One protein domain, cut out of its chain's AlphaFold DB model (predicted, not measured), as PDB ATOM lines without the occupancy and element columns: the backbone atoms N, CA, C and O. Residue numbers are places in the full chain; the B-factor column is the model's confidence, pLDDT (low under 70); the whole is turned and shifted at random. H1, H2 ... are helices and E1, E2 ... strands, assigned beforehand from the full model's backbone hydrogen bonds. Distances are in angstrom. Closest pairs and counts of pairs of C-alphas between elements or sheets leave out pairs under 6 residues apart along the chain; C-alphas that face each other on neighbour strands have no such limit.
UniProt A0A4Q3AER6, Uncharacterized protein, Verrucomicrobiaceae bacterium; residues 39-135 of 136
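Overview. This is residues 39 to 135 of the 136 residues of an uncharacterized protein of Verrucomicrobiaceae bacterium (UniProt A0A4Q3AER6). A strongly twisted wall of five antiparallel strands has three helices, H1, H2 and H3, over one face and no named helix on the other. Beyond the wall, the strand pair E4 and E7 is drawn out into a small two-stranded arm, the hairpin of E5 and E6. The printed part has 97 residues, with three named helices followed by seven named strands; the large sheet has the order E1, E2, E3, E4, E7, and the class is mixed, helices and strands. The whole is compact, with a radius of gyration of the C-alphas of 12.5 A and spans of 36 by 26 by 25 A.

Along the chain. The large sheet holds E1, residues 83 to 86; E2, residues 93 to 97, 13.1 A long; E3, residues 102 to 106, 12.6 A; E4, residues 112 to 117, 14.0 A; and E7, residues 130 to 134, 11.4 A. E5 is residues 120 to 122 and E6 residues 125 to 127, 6.2 A each. H1, residues 39 to 47, is 12.3 A long and begins at C-alpha 39 (200.855, 160.358, 78.423). H2, residues 53 to 62, is 14.3 A long, and H3, residues 71 to 78, 10.5 A. E7 ends at C-alpha 134 (197.268, 161.340, 100.488).

Arrangement. E1 to E4 form a meander, each strand the antiparallel neighbour of the one before. Within hydrogen-bond range are N 84 and O 96 of E1 and E2 at 2.8 A, N 95 and O 104 of E2 and E3 at 2.9 A, and N 103 and O 116 of E3 and E4 at 2.8 A. The edge strand E7 is antiparallel to E4, with N 117 and O 130 at 2.8 A. E4 runs on into E5 at 49 degrees, and E6 runs on into E7 at 22 degrees; in the hairpin of E5 and E6, N 125 and O 122 are 2.9 A apart. H1, H2 and H3 are on the same face of the large sheet, at heights of 9.4 A, 9.2 A and 10.2 A. H2 and E7 come closest at the C-alphas of Lys 53 and Leu 132, 5.9 A. H3 runs along the strands, at 7 degrees to E2 on the local plane. H1 and H2 form a helical hairpin and touch at a shallow tilt of 21 degrees, opposite ways; their closest C-alphas, of Val 46 and Met 56, are 5.8 A apart. H1 and H3 are close but not clearly touching, with the C-alphas of Met 39 and Ser 78 closest at 5.4 A. In H1, H2 and H3 every O i to N i+4 pair is within hydrogen-bond range.

Size, cuts and confidence. The two C-alphas farthest apart, of Glu 109 and Gly 124, are 38.5 A apart. The printed part has no cut and no long link. The mean pLDDT of the printed part is 90.9, and no printed residue is under 70.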
ATOM      1  N   MET A  39     201.393 160.209  77.074       87.44
ATOM      2  CA  MET A  39     200.855 160.358  78.423       87.44
ATOM      3  C   MET A  39     201.877 160.927  79.416       87.44
ATOM      4  O   MET A  39     201.518 161.801  80.202       87.44
ATOM      5  N   ALA A  40     203.149 160.518  79.361       89.44
ATOM      6  CA  ALA A  40     204.184 161.065  80.238       89.44
ATOM      7  C   ALA A  40     204.368 162.573  80.025       89.44
ATOM      8  O   ALA A  40     204.513 163.315  80.997       89.44
ATOM      9  N   ASN A  41     204.283 163.044  78.779       89.44
ATOM     10  CA  ASN A  41     204.335 164.475  78.468       89.44
ATOM     11  C   ASN A  41     203.129 165.227  79.043       89.44
ATOM     12  O   ASN A  41     203.301 166.276  79.662       89.44
ATOM     13  N   ARG A  42     201.917 164.672  78.906       91.38
ATOM     14  CA  ARG A  42     200.692 165.261  79.481       91.38
ATOM     15  C   ARG A  42     200.767 165.333  81.007       91.38
ATOM     16  O   ARG A  42     200.470 166.378  81.575       91.38
ATOM     17  N   ILE A  43     201.231 164.268  81.658       93.62
ATOM     18  CA  ILE A  43     201.422 164.231  83.112       93.62
ATOM     19  C   ILE A  43     202.491 165.242  83.548       93.62
ATOM     20  O   ILE A  43     202.244 166.019  84.469       93.62
ATOM     21  N   ASN A  44     203.647 165.292  82.873       93.69
ATOM     22  CA  ASN A  44     204.708 166.267  83.159       93.69
ATOM     23  C   ASN A  44     204.188 167.709  83.047       93.69
ATOM     24  O   ASN A  44     204.437 168.519  83.941       93.69
ATOM     25  N   ALA A  45     203.422 168.010  81.993       93.00
ATOM     26  CA  ALA A  45     202.823 169.323  81.782       93.00
ATOM     27  C   ALA A  45     201.870 169.726  82.918       93.00
ATOM     28  O   ALA A  45     201.759 170.912  83.217       93.00
ATOM     29  N   VAL A  46     201.216 168.763  83.576       94.94
ATOM     30  CA  VAL A  46     200.374 169.019  84.750       94.94
ATOM     31  C   VAL A  46     201.225 169.232  86.002       94.94
ATOM     32  O   VAL A  46     201.169 170.307  86.604       94.94
ATOM     33  N   VAL A  47     202.042 168.246  86.392       95.19
ATOM     34  CA  VAL A  47     202.706 168.242  87.712       95.19
ATOM     35  C   VAL A  47     203.810 169.295  87.846       95.19
ATOM     36  O   VAL A  47     204.118 169.731  88.958       95.19
ATOM     37  N   TYR A  48     204.377 169.761  86.732       95.00
ATOM     38  CA  TYR A  48     205.376 170.836  86.713       95.00
ATOM     39  C   TYR A  48     204.818 172.194  86.266       95.00
ATOM     40  O   TYR A  48     205.573 173.155  86.113       95.00
ATOM     41  N   SER A  49     203.495 172.314  86.117       93.12
ATOM     42  CA  SER A  49     202.843 173.596  85.844       93.12
ATOM     43  C   SER A  49     202.908 174.566  87.033       93.12
ATOM     44  O   SER A  49     203.279 174.219  88.155       93.12
ATOM     45  N   LYS A  50     202.481 175.810  86.791       91.75
ATOM     46  CA  LYS A  50     202.258 176.829  87.832       91.75
ATOM     47  C   LYS A  50     200.873 176.724  88.498       91.75
ATOM     48  O   LYS A  50     200.474 177.658  89.189       91.75
ATOM     49  N   ARG A  51     200.110 175.653  88.236       93.06
ATOM     50  CA  ARG A  51     198.744 175.467  88.759       93.06
ATOM     51  C   ARG A  51     198.768 175.172  90.267       93.06
ATOM     52  O   ARG A  51     199.804 174.793  90.812       93.06
ATOM     53  N   SER A  52     197.632 175.354  90.943       94.75
ATOM     54  CA  SER A  52     197.489 174.920  92.340       94.75
ATOM     55  C   SER A  52     197.454 173.391  92.432       94.75
ATOM     56  O   SER A  52     197.231 172.709  91.428       94.75
ATOM     57  N   LYS A  53     197.652 172.842  93.637       93.62
ATOM     58  CA  LYS A  53     197.601 171.388  93.857       93.62
ATOM     59  C   LYS A  53     196.240 170.810  93.477       93.62
ATOM     60  O   LYS A  53     196.177 169.778  92.825       93.62
ATOM     61  N   GLU A  54     195.167 171.504  93.834       93.19
ATOM     62  CA  GLU A  54     193.786 171.102  93.568       93.19
ATOM     63  C   GLU A  54     193.536 171.027  92.062       93.19
ATOM     64  O   GLU A  54     193.006 170.035  91.568       93.19
ATOM     65  N   GLN A  55     193.995 172.034  91.313       95.75
ATOM     66  CA  GLN A  55     193.862 172.025  89.862       95.75
ATOM     67  C   GLN A  55     194.709 170.919  89.223       95.75
ATOM     68  O   GLN A  55     194.225 170.242  88.322       95.75
ATOM     69  N   MET A  56     195.935 170.683  89.710       95.50
ATOM     70  CA  MET A  56     196.753 169.557  89.244       95.50
ATOM     71  C   MET A  56     196.038 168.219  89.453       95.50
ATOM     72  O   MET A  56     196.054 167.388  88.555       95.50
ATOM     73  N   LEU A  57     195.400 168.010  90.606       94.56
ATOM     74  CA  LEU A  57     194.652 166.782  90.893       94.56
ATOM     75  C   LEU A  57     193.439 166.615  89.972       94.56
ATOM     76  O   LEU A  57     193.201 165.513  89.490       94.56
ATOM     77  N   LEU A  58     192.709 167.696  89.682       94.25
ATOM     78  CA  LEU A  58     191.611 167.669  88.709       94.25
ATOM     79  C   LEU A  58     192.108 167.290  87.309       94.25
ATOM     80  O   LEU A  58     191.520 166.434  86.649       94.25
ATOM     81  N   ASP A  59     193.213 167.895  86.871       94.94
ATOM     82  CA  ASP A  59     193.801 167.613  85.564       94.94
ATOM     83  C   ASP A  59     194.337 166.175  85.485       94.94
ATOM     84  O   ASP A  59     194.150 165.506  84.474       94.94
ATOM     85  N   LEU A  60     194.975 165.682  86.554       93.25
ATOM     86  CA  LEU A  60     195.426 164.292  86.668       93.25
ATOM     87  C   LEU A  60     194.245 163.317  86.640       93.25
ATOM     88  O   LEU A  60     194.310 162.314  85.932       93.25
ATOM     89  N   GLY A  61     193.140 163.643  87.315       91.56
ATOM     90  CA  GLY A  61     191.908 162.857  87.262       91.56
ATOM     91  C   GLY A  61     191.366 162.734  85.836       91.56
ATOM     92  O   GLY A  61     190.998 161.645  85.405       91.56
ATOM     93  N   ALA A  62     191.416 163.816  85.052       91.19
ATOM     94  CA  ALA A  62     191.046 163.800  83.634       91.19
ATOM     95  C   ALA A  62     192.009 162.983  82.744       91.19
ATOM     96  O   ALA A  62     191.669 162.655  81.605       91.19
ATOM     97  N   LEU A  63     193.204 162.652  83.243       89.12
ATOM     98  CA  LEU A  63     194.163 161.741  82.610       89.12
ATOM     99  C   LEU A  63     194.023 160.288  83.095       89.12
ATOM    100  O   LEU A  63     194.884 159.473  82.768       89.12
ATOM    101  N   GLY A  64     192.980 159.964  83.866       87.50
ATOM    102  CA  GLY A  64     192.799 158.630  84.442       87.50
ATOM    103  C   GLY A  64     193.710 158.374  85.644       87.50
ATOM    104  O   GLY A  64     194.063 157.232  85.924       87.50
ATOM    105  N   VAL A  65     194.134 159.430  86.349       88.50
ATOM    106  CA  VAL A  65     194.963 159.304  87.551       88.50
ATOM    107  C   VAL A  65     194.283 159.955  88.737       88.50
ATOM    108  O   VAL A  65     194.349 161.167  88.933       88.50
ATOM    109  N   SER A  66     193.670 159.134  89.578       90.88
ATOM    110  CA  SER A  66     193.143 159.577  90.858       90.88
ATOM    111  C   SER A  66     193.410 158.556  91.951       90.88
ATOM    112  O   SER A  66     193.634 157.367  91.717       90.88
ATOM    113  N   VAL A  67     193.343 159.045  93.180       91.75
ATOM    114  CA  VAL A  67     193.231 158.199  94.361       91.75
ATOM    115  C   VAL A  67     192.020 157.255  94.222       91.75
ATOM    116  O   VAL A  67     191.021 157.596  93.586       91.75
ATOM    117  N   GLY A  68     192.144 156.042  94.758       91.44
ATOM    118  CA  GLY A  68     191.161 154.961  94.695       91.44
ATOM    119  C   GLY A  68     191.262 154.067  93.453       91.44
ATOM    120  O   GLY A  68     190.792 152.925  93.492       91.44
ATOM    121  N   MET A  69     191.899 154.536  92.373       92.19
ATOM    122  CA  MET A  69     192.094 153.756  91.144       92.19
ATOM    123  C   MET A  69     193.130 152.649  91.332       92.19
ATOM    124  O   MET A  69     194.046 152.769  92.147       92.19
ATOM    125  N   LYS A  70     193.026 151.565  90.555       94.06
ATOM    126  CA  LYS A  70     194.068 150.534  90.546       94.06
ATOM    127  C   LYS A  70     195.288 151.029  89.778       94.06
ATOM    128  O   LYS A  70     195.177 151.538  88.667       94.06
ATOM    129  N   PHE A  71     196.470 150.802  90.342       93.06
ATOM    130  CA  PHE A  71     197.725 151.190  89.701       93.06
ATOM    131  C   PHE A  71     197.959 150.462  88.367       93.06
ATOM    132  O   PHE A  71     198.486 151.050  87.426       93.06
ATOM    133  N   VAL A  72     197.533 149.198  88.261       90.75
ATOM    134  CA  VAL A  72     197.673 148.399  87.029       90.75
ATOM    135  C   VAL A  72     196.892 148.989  85.855       90.75
ATOM    136  O   VAL A  72     197.410 149.002  84.740       90.75
ATOM    137  N   ASP A  73     195.704 149.537  86.117       88.94
ATOM    138  CA  ASP A  73     194.854 150.151  85.093       88.94
ATOM    139  C   ASP A  73     195.534 151.419  84.566       88.94
ATOM    140  O   ASP A  73     195.753 151.564  83.366       88.94
ATOM    141  N   PHE A  74     196.024 152.272  85.472       88.38
ATOM    142  CA  PHE A  74     196.789 153.460  85.103       88.38
ATOM    143  C   PHE A  74     198.065 153.130  84.302       88.38
ATOM    144  O   PHE A  74     198.361 153.792  83.302       88.38
ATOM    145  N   LYS A  75     198.826 152.096  84.686       89.62
ATOM    146  CA  LYS A  75     199.993 151.648  83.902       89.62
ATOM    147  C   LYS A  75     199.596 151.255  82.477       89.62
ATOM    148  O   LYS A  75     200.262 151.661  81.527       89.62
ATOM    149  N   ALA A  76     198.512 150.495  82.328       87.31
ATOM    150  CA  ALA A  76     198.019 150.068  81.023       87.31
ATOM    151  C   ALA A  76     197.532 151.252  80.167       87.31
ATOM    152  O   ALA A  76     197.891 151.351  78.993       87.31
ATOM    153  N   GLU A  77     196.767 152.176  80.754       84.88
ATOM    154  CA  GLU A  77     196.223 153.351  80.061       84.88
ATOM    155  C   GLU A  77     197.310 154.345  79.647       84.88
ATOM    156  O   GLU A  77     197.295 154.876  78.534       84.88
ATOM    157  N   SER A  78     198.283 154.581  80.529       85.00
ATOM    158  CA  SER A  78     199.368 155.522  80.265       85.00
ATOM    159  C   SER A  78     200.397 154.993  79.268       85.00
ATOM    160  O   SER A  78     201.083 155.797  78.633       85.00
ATOM    161  N   LYS A  79     200.491 153.663  79.103       84.50
ATOM    162  CA  LYS A  79     201.526 152.981  78.301       84.50
ATOM    163  C   LYS A  79     202.950 153.369  78.714       84.50
ATOM    164  O   LYS A  79     203.867 153.346  77.901       84.50
ATOM    165  N   ILE A  80     203.104 153.762  79.974       85.88
ATOM    166  CA  ILE A  80     204.382 154.043  80.613       85.88
ATOM    167  C   ILE A  80     204.843 152.717  81.222       85.88
ATOM    168  O   ILE A  80     204.145 152.166  82.076       85.88
ATOM    169  N   ASP A  81     205.971 152.172  80.780       81.88
ATOM    170  CA  ASP A  81     206.507 150.887  81.252       81.88
ATOM    171  C   ASP A  81     207.655 151.045  82.264       81.88
ATOM    172  O   ASP A  81     207.907 150.144  83.068       81.88
ATOM    173  N   ASP A  82     208.265 152.223  82.320       85.94
ATOM    174  CA  ASP A  82     209.463 152.549  83.087       85.94
ATOM    175  C   ASP A  82     209.167 152.982  84.535       85.94
ATOM    176  O   ASP A  82     209.480 154.086  84.990       85.94
ATOM    177  N   TRP A  83     208.555 152.069  85.286       90.25
ATOM    178  CA  TRP A  83     208.246 152.260  86.703       90.25
ATOM    179  C   TRP A  83     209.229 151.518  87.601       90.25
ATOM    180  O   TRP A  83     209.470 150.326  87.419       90.25
ATOM    181  N   PHE A  84     209.701 152.191  88.645       91.50
ATOM    182  CA  PHE A  84     210.466 151.593  89.732       91.50
ATOM    183  C   PHE A  84     209.674 151.665  91.041       91.50
ATOM    184  O   PHE A  84     209.198 152.732  91.429       91.50
ATOM    185  N   GLY A  85     209.515 150.524  91.712       92.31
ATOM    186  CA  GLY A  85     208.896 150.447  93.031       92.31
ATOM    187  C   GLY A  85     209.932 150.670  94.125       92.31
ATOM    188  O   GLY A  85     210.921 149.948  94.200       92.31
ATOM    189  N   GLN A  86     209.691 151.645  94.990       89.50
ATOM    190  CA  GLN A  86     210.370 151.757  96.271       89.50
ATOM    191  C   GLN A  86     209.505 151.058  97.316       89.50
ATOM    192  O   GLN A  86     208.537 151.625  97.834       89.50
ATOM    193  N   GLU A  87     209.824 149.790  97.553       80.88
ATOM    194  CA  GLU A  87     209.158 148.976  98.561       80.88
ATOM    195  C   GLU A  87     209.547 149.440  99.968       80.88
ATOM    196  O   GLU A  87     210.657 149.908 100.223       80.88
ATOM    197  N   SER A  88     208.583 149.331 100.873       81.00
ATOM    198  CA  SER A  88     208.742 149.535 102.305       81.00
ATOM    199  C   SER A  88     208.236 148.271 102.979       81.00
ATOM    200  O   SER A  88     207.185 147.761 102.582       81.00
ATOM    201  N   ASP A  89     208.929 147.815 104.023       80.69
ATOM    202  CA  ASP A  89     208.551 146.634 104.812       80.69
ATOM    203  C   ASP A  89     207.115 146.712 105.360       80.69
ATOM    204  O   ASP A  89     206.522 145.696 105.717       80.69
ATOM    205  N   PHE A  90     206.535 147.916 105.410       73.56
ATOM    206  CA  PHE A  90     205.235 148.168 106.023       73.56
ATOM    207  C   PHE A  90     204.124 148.596 105.062       73.56
ATOM    208  O   PHE A  90     203.000 148.763 105.528       73.56
ATOM    209  N   GLN A  91     204.384 148.730 103.749       84.44
ATOM    210  CA  GLN A  91     203.457 149.359 102.786       84.44
ATOM    211  C   GLN A  91     203.014 150.784 103.239       84.44
ATOM    212  O   GLN A  91     203.151 151.168 104.401       84.44
ATOM    213  N   PRO A  92     202.531 151.663 102.347       90.94
ATOM    214  CA  PRO A  92     202.398 151.523 100.896       90.94
ATOM    215  C   PRO A  92     203.735 151.555 100.136       90.94
ATOM    216  O   PRO A  92     204.678 152.234 100.546       90.94
ATOM    217  N   THR A  93     203.785 150.881  98.985       93.62
ATOM    218  CA  THR A  93     204.882 150.988  98.011       93.62
ATOM    219  C   THR A  93     204.735 152.276  97.207       93.62
ATOM    220  O   THR A  93     203.668 152.575  96.663       93.62
ATOM    221  N   ARG A  94     205.822 153.040  97.078       93.69
ATOM    222  CA  ARG A  94     205.869 154.208  96.190       93.69
ATOM    223  C   ARG A  94     206.389 153.787  94.825       93.69
ATOM    224  O   ARG A  94     207.546 153.400  94.710       93.69
ATOM    225  N   TYR A  95     205.580 153.919  93.781       94.12
ATOM    226  CA  TYR A  95     206.049 153.708  92.412       94.12
ATOM    227  C   TYR A  95     206.472 155.031  91.799       94.12
ATOM    228  O   TYR A  95     205.750 156.014  91.889       94.12
ATOM    229  N   THR A  96     207.641 155.052  91.173       92.94
ATOM    230  CA  THR A  96     208.217 156.218  90.506       92.94
ATOM    231  C   THR A  96     208.361 155.928  89.022       92.94
ATOM    232  O   THR A  96     209.001 154.945  88.660       92.94
ATOM    233  N   SER A  97     207.781 156.770  88.165       90.50
ATOM    234  CA  SER A  97     208.073 156.745  86.728       90.50
ATOM    235  C   SER A  97     209.367 157.507  86.439       90.50
ATOM    236  O   SER A  97     209.636 158.542  87.055       90.50
ATOM    237  N   LEU A  98     210.181 156.993  85.513       86.44
ATOM    238  CA  LEU A  98     211.402 157.672  85.067       86.44
ATOM    239  C   LEU A  98     211.104 158.678  83.932       86.44
ATOM    240  O   LEU A  98     211.741 159.731  83.839       86.44
ATOM    241  N   THR A  99     210.069 158.430  83.130       87.81
ATOM    242  CA  THR A  99     209.608 159.274  82.019       87.81
ATOM    243  C   THR A  99     208.737 160.430  82.503       87.81
ATOM    244  O   THR A  99     208.857 161.562  82.007       87.81
ATOM    245  N   CYS A 100     207.896 160.205  83.516       88.44
ATOM    246  CA  CYS A 100     207.035 161.227  84.101       88.44
ATOM    247  C   CYS A 100     207.325 161.475  85.581       88.44
ATOM    248  O   CYS A 100     207.668 160.591  86.353       88.44
ATOM    249  N   GLY A 101     207.177 162.726  85.997       91.75
ATOM    250  CA  GLY A 101     207.435 163.152  87.365       91.75
ATOM    251  C   GLY A 101     206.388 162.731  88.390       91.75
ATOM    252  O   GLY A 101     206.383 163.309  89.469       91.75
ATOM    253  N   LEU A 102     205.465 161.827  88.067       94.69
ATOM    254  CA  LEU A 102     204.377 161.436  88.958       94.69
ATOM    255  C   LEU A 102     204.688 160.097  89.627       94.69
ATOM    256  O   LEU A 102     205.091 159.139  88.973       94.69
ATOM    257  N   SER A 103     204.449 160.045  90.932       95.19
ATOM    258  CA  SER A 103     204.659 158.865  91.757       95.19
ATOM    259  C   SER A 103     203.422 158.534  92.580       95.19
ATOM    260  O   SER A 103     203.143 159.241  93.556       95.19
ATOM    261  N   PRO A 104     202.666 157.484  92.225       94.75
ATOM    262  CA  PRO A 104     201.604 156.983  93.077       94.75
ATOM    263  C   PRO A 104     202.154 156.212  94.286       94.75
ATOM    264  O   PRO A 104     203.066 155.391  94.169       94.75
ATOM    265  N   LEU A 105     201.557 156.456  95.453       94.88
ATOM    266  CA  LEU A 105     201.603 155.539  96.590       94.88
ATOM    267  C   LEU A 105     200.512 154.500  96.408       94.88
ATOM    268  O   LEU A 105     199.349 154.861  96.226       94.88
ATOM    269  N   VAL A 106     200.883 153.230  96.487       94.31
ATOM    270  CA  VAL A 106     199.993 152.112  96.197       94.31
ATOM    271  C   VAL A 106     199.860 151.233  97.433       94.31
ATOM    272  O   VAL A 106     200.859 150.866  98.047       94.31
ATOM    273  N   SER A 107     198.620 150.939  97.818       94.12
ATOM    274  CA  SER A 107     198.295 150.062  98.944       94.12
ATOM    275  C   SER A 107     198.596 148.588  98.622       94.12
ATOM    276  O   SER A 107     198.767 148.245  97.447       94.12
ATOM    277  N   PRO A 108     198.591 147.685  99.623       92.12
ATOM    278  CA  PRO A 108     198.737 146.244  99.390       92.12
ATOM    279  C   PRO A 108     197.712 145.675  98.393       92.12
ATOM    280  O   PRO A 108     198.003 144.734  97.660       92.12
ATOM    281  N   GLU A 109     196.519 146.271  98.317       93.12
ATOM    282  CA  GLU A 109     195.441 145.885  97.396       93.12
ATOM    283  C   GLU A 109     195.639 146.427  95.968       93.12
ATOM    284  O   GLU A 109     194.783 146.239  95.099       93.12
ATOM    285  N   GLY A 110     196.745 147.132  95.710       93.06
ATOM    286  CA  GLY A 110     197.077 147.685  94.400       93.06
ATOM    287  C   GLY A 110     196.346 148.987  94.059       93.06
ATOM    288  O   GLY A 110     196.328 149.381  92.888       93.06
ATOM    289  N   LYS A 111     195.732 149.659  95.044       94.94
ATOM    290  CA  LYS A 111     195.038 150.939  94.844       94.94
ATOM    291  C   LYS A 111     195.955 152.123  95.100       94.94
ATOM    292  O   LYS A 111     196.734 152.117  96.045       94.94
ATOM    293  N   ILE A 112     195.822 153.162  94.286       94.81
ATOM    294  CA  ILE A 112     196.491 154.443  94.495       94.81
ATOM    295  C   ILE A 112     195.851 155.117  95.712       94.81
ATOM    296  O   ILE A 112     194.680 155.470  95.672       94.81
ATOM    297  N   ILE A 113     196.617 155.322  96.779       95.00
ATOM    298  CA  ILE A 113     196.168 156.005  98.009       95.00
ATOM    299  C   ILE A 113     196.832 157.374  98.199       95.00
ATOM    300  O   ILE A 113     196.538 158.119  99.133       95.00
ATOM    301  N   GLY A 114     197.757 157.723  97.307       94.69
ATOM    302  CA  GLY A 114     198.397 159.026  97.297       94.69
ATOM    303  C   GLY A 114     199.165 159.287  96.012       94.69
ATOM    304  O   GLY A 114     199.483 158.365  95.264       94.69
ATOM    305  N   LEU A 115     199.464 160.557  95.762       95.44
ATOM    306  CA  LEU A 115     200.165 161.040  94.578       95.44
ATOM    307  C   LEU A 115     201.249 162.043  94.980       95.44
ATOM    308  O   LEU A 115     201.022 162.960  95.775       95.44
ATOM    309  N   TYR A 116     202.425 161.881  94.382       95.31
ATOM    310  CA  TYR A 116     203.599 162.718  94.590       95.31
ATOM    311  C   TYR A 116     204.095 163.223  93.246       95.31
ATOM    312  O   TYR A 116     204.162 162.475  92.274       95.31
ATOM    313  N   ARG A 117     204.516 164.482  93.207       94.94
ATOM    314  CA  ARG A 117     205.422 164.965  92.173       94.94
ATOM    315  C   ARG A 117     206.853 164.691  92.620       94.94
ATOM    316  O   ARG A 117     207.260 165.192  93.663       94.94
ATOM    317  N   ASN A 118     207.621 163.971  91.815       94.56
ATOM    318  CA  ASN A 118     209.049 163.754  92.010       94.56
ATOM    319  C   ASN A 118     209.855 165.018  91.742       94.56
ATOM    320  O   ASN A 118     209.473 165.880  90.940       94.56
ATOM    321  N   ARG A 119     211.040 165.066  92.347       94.12
ATOM    322  CA  ARG A 119     212.048 166.046  91.967       94.12
ATOM    323  C   ARG A 119     212.453 165.855  90.500       94.12
ATOM    324  O   ARG A 119     212.744 164.734  90.091       94.12
ATOM    325  N   LYS A 120     212.503 166.939  89.721       91.31
ATOM    326  CA  LYS A 120     212.985 166.918  88.328       91.31
ATOM    327  C   LYS A 120     213.504 168.287  87.900       91.31
ATOM    328  O   LYS A 120     212.957 169.314  88.299       91.31
ATOM    329  N   LEU A 121     214.549 168.290  87.077       89.38
ATOM    330  CA  LEU A 121     215.049 169.484  86.400       89.38
ATOM    331  C   LEU A 121     214.246 169.690  85.110       89.38
ATOM    332  O   LEU A 121     214.279 168.830  84.234       89.38
ATOM    333  N   ILE A 122     213.533 170.811  85.001       86.19
ATOM    334  CA  ILE A 122     212.784 171.198  83.797       86.19
ATOM    335  C   ILE A 122     213.133 172.643  83.466       86.19
ATOM    336  O   ILE A 122     213.137 173.494  84.351       86.19
ATOM    337  N   ASP A 123     213.484 172.906  82.206       86.81
ATOM    338  CA  ASP A 123     213.828 174.241  81.699       86.81
ATOM    339  C   ASP A 123     214.876 174.977  82.557       86.81
ATOM    340  O   ASP A 123     214.768 176.169  82.843       86.81
ATOM    341  N   GLY A 124     215.888 174.242  83.031       90.25
ATOM    342  CA  GLY A 124     216.953 174.782  83.885       90.25
ATOM    343  C   GLY A 124     216.534 175.078  85.330       90.25
ATOM    344  O   GLY A 124     217.347 175.573  86.108       90.25
ATOM    345  N   LYS A 125     215.297 174.752  85.724       90.31
ATOM    346  CA  LYS A 125     214.785 174.925  87.084       90.31
ATOM    347  C   LYS A 125     214.573 173.583  87.774       90.31
ATOM    348  O   LYS A 125     213.889 172.700  87.259       90.31
ATOM    349  N   MET A 126     215.129 173.435  88.975       94.00
ATOM    350  CA  MET A 126     214.829 172.280  89.819       94.00
ATOM    351  C   MET A 126     213.427 172.435  90.414       94.00
ATOM    352  O   MET A 126     213.140 173.398  91.129       94.00
ATOM    353  N   HIS A 127     212.545 171.491  90.107       93.38
ATOM    354  CA  HIS A 127     211.259 171.349  90.772       93.38
ATOM    355  C   HIS A 127     211.422 170.352  91.906       93.38
ATOM    356  O   HIS A 127     211.770 169.202  91.660       93.38
ATOM    357  N   GLU A 128     211.169 170.788  93.138       94.62
ATOM    358  CA  GLU A 128     211.280 169.922  94.309       94.62
ATOM    359  C   GLU A 128     210.188 168.857  94.354       94.62
ATOM    360  O   GLU A 128     209.130 168.974  93.722       94.62
ATOM    361  N   GLU A 129     210.431 167.825  95.150       94.25
ATOM    362  CA  GLU A 129     209.391 166.867  95.487       94.25
ATOM    363  C   GLU A 129     208.202 167.568  96.164       94.25
ATOM    364  O   GLU A 129     208.366 168.514  96.938       94.25
ATOM    365  N   MET A 130     206.984 167.135  95.842       94.25
ATOM    366  CA  MET A 130     205.767 167.707  96.409       94.25
ATOM    367  C   MET A 130     204.683 166.647  96.561       94.25
ATOM    368  O   MET A 130     204.310 165.985  95.595       94.25
ATOM    369  N   VAL A 131     204.111 166.558  97.761       93.56
ATOM    370  CA  VAL A 131     202.891 165.779  98.003       93.56
ATOM    371  C   VAL A 131     201.709 166.492  97.350       93.56
ATOM    372  O   VAL A 131     201.435 167.659  97.675       93.56
ATOM    373  N   LEU A 132     201.030 165.799  96.434       92.31
ATOM    374  CA  LEU A 132     199.812 166.277  95.780       92.31
ATOM    375  C   LEU A 132     198.580 165.892  96.601       92.31
ATOM    376  O   LEU A 132     197.782 166.764  96.921       92.31
ATOM    377  N   GLN A 133     198.467 164.620  96.996       90.31
ATOM    378  CA  GLN A 133     197.365 164.113  97.819       90.31
ATOM    379  C   GLN A 133     197.765 162.823  98.541       90.31
ATOM    380  O   GLN A 133     198.519 162.021  97.993       90.31
ATOM    381  N   ARG A 134     197.230 162.606  99.744       77.62
ATOM    382  CA  ARG A 134     197.268 161.340 100.488       77.62
ATOM    383  C   ARG A 134     195.895 161.150 101.143       77.62
ATOM    384  O   ARG A 134     195.357 162.135 101.646       77.62
ATOM    385  N   GLU A 135     195.317 159.951 101.107       75.38
ATOM    386  CA  GLU A 135     194.142 159.647 101.941       75.38
ATOM    387  C   GLU A 135     194.558 159.586 103.415       75.38
ATOM    388  O   GLU A 135     195.608 159.023 103.740       75.38
TER     389      GLU A 135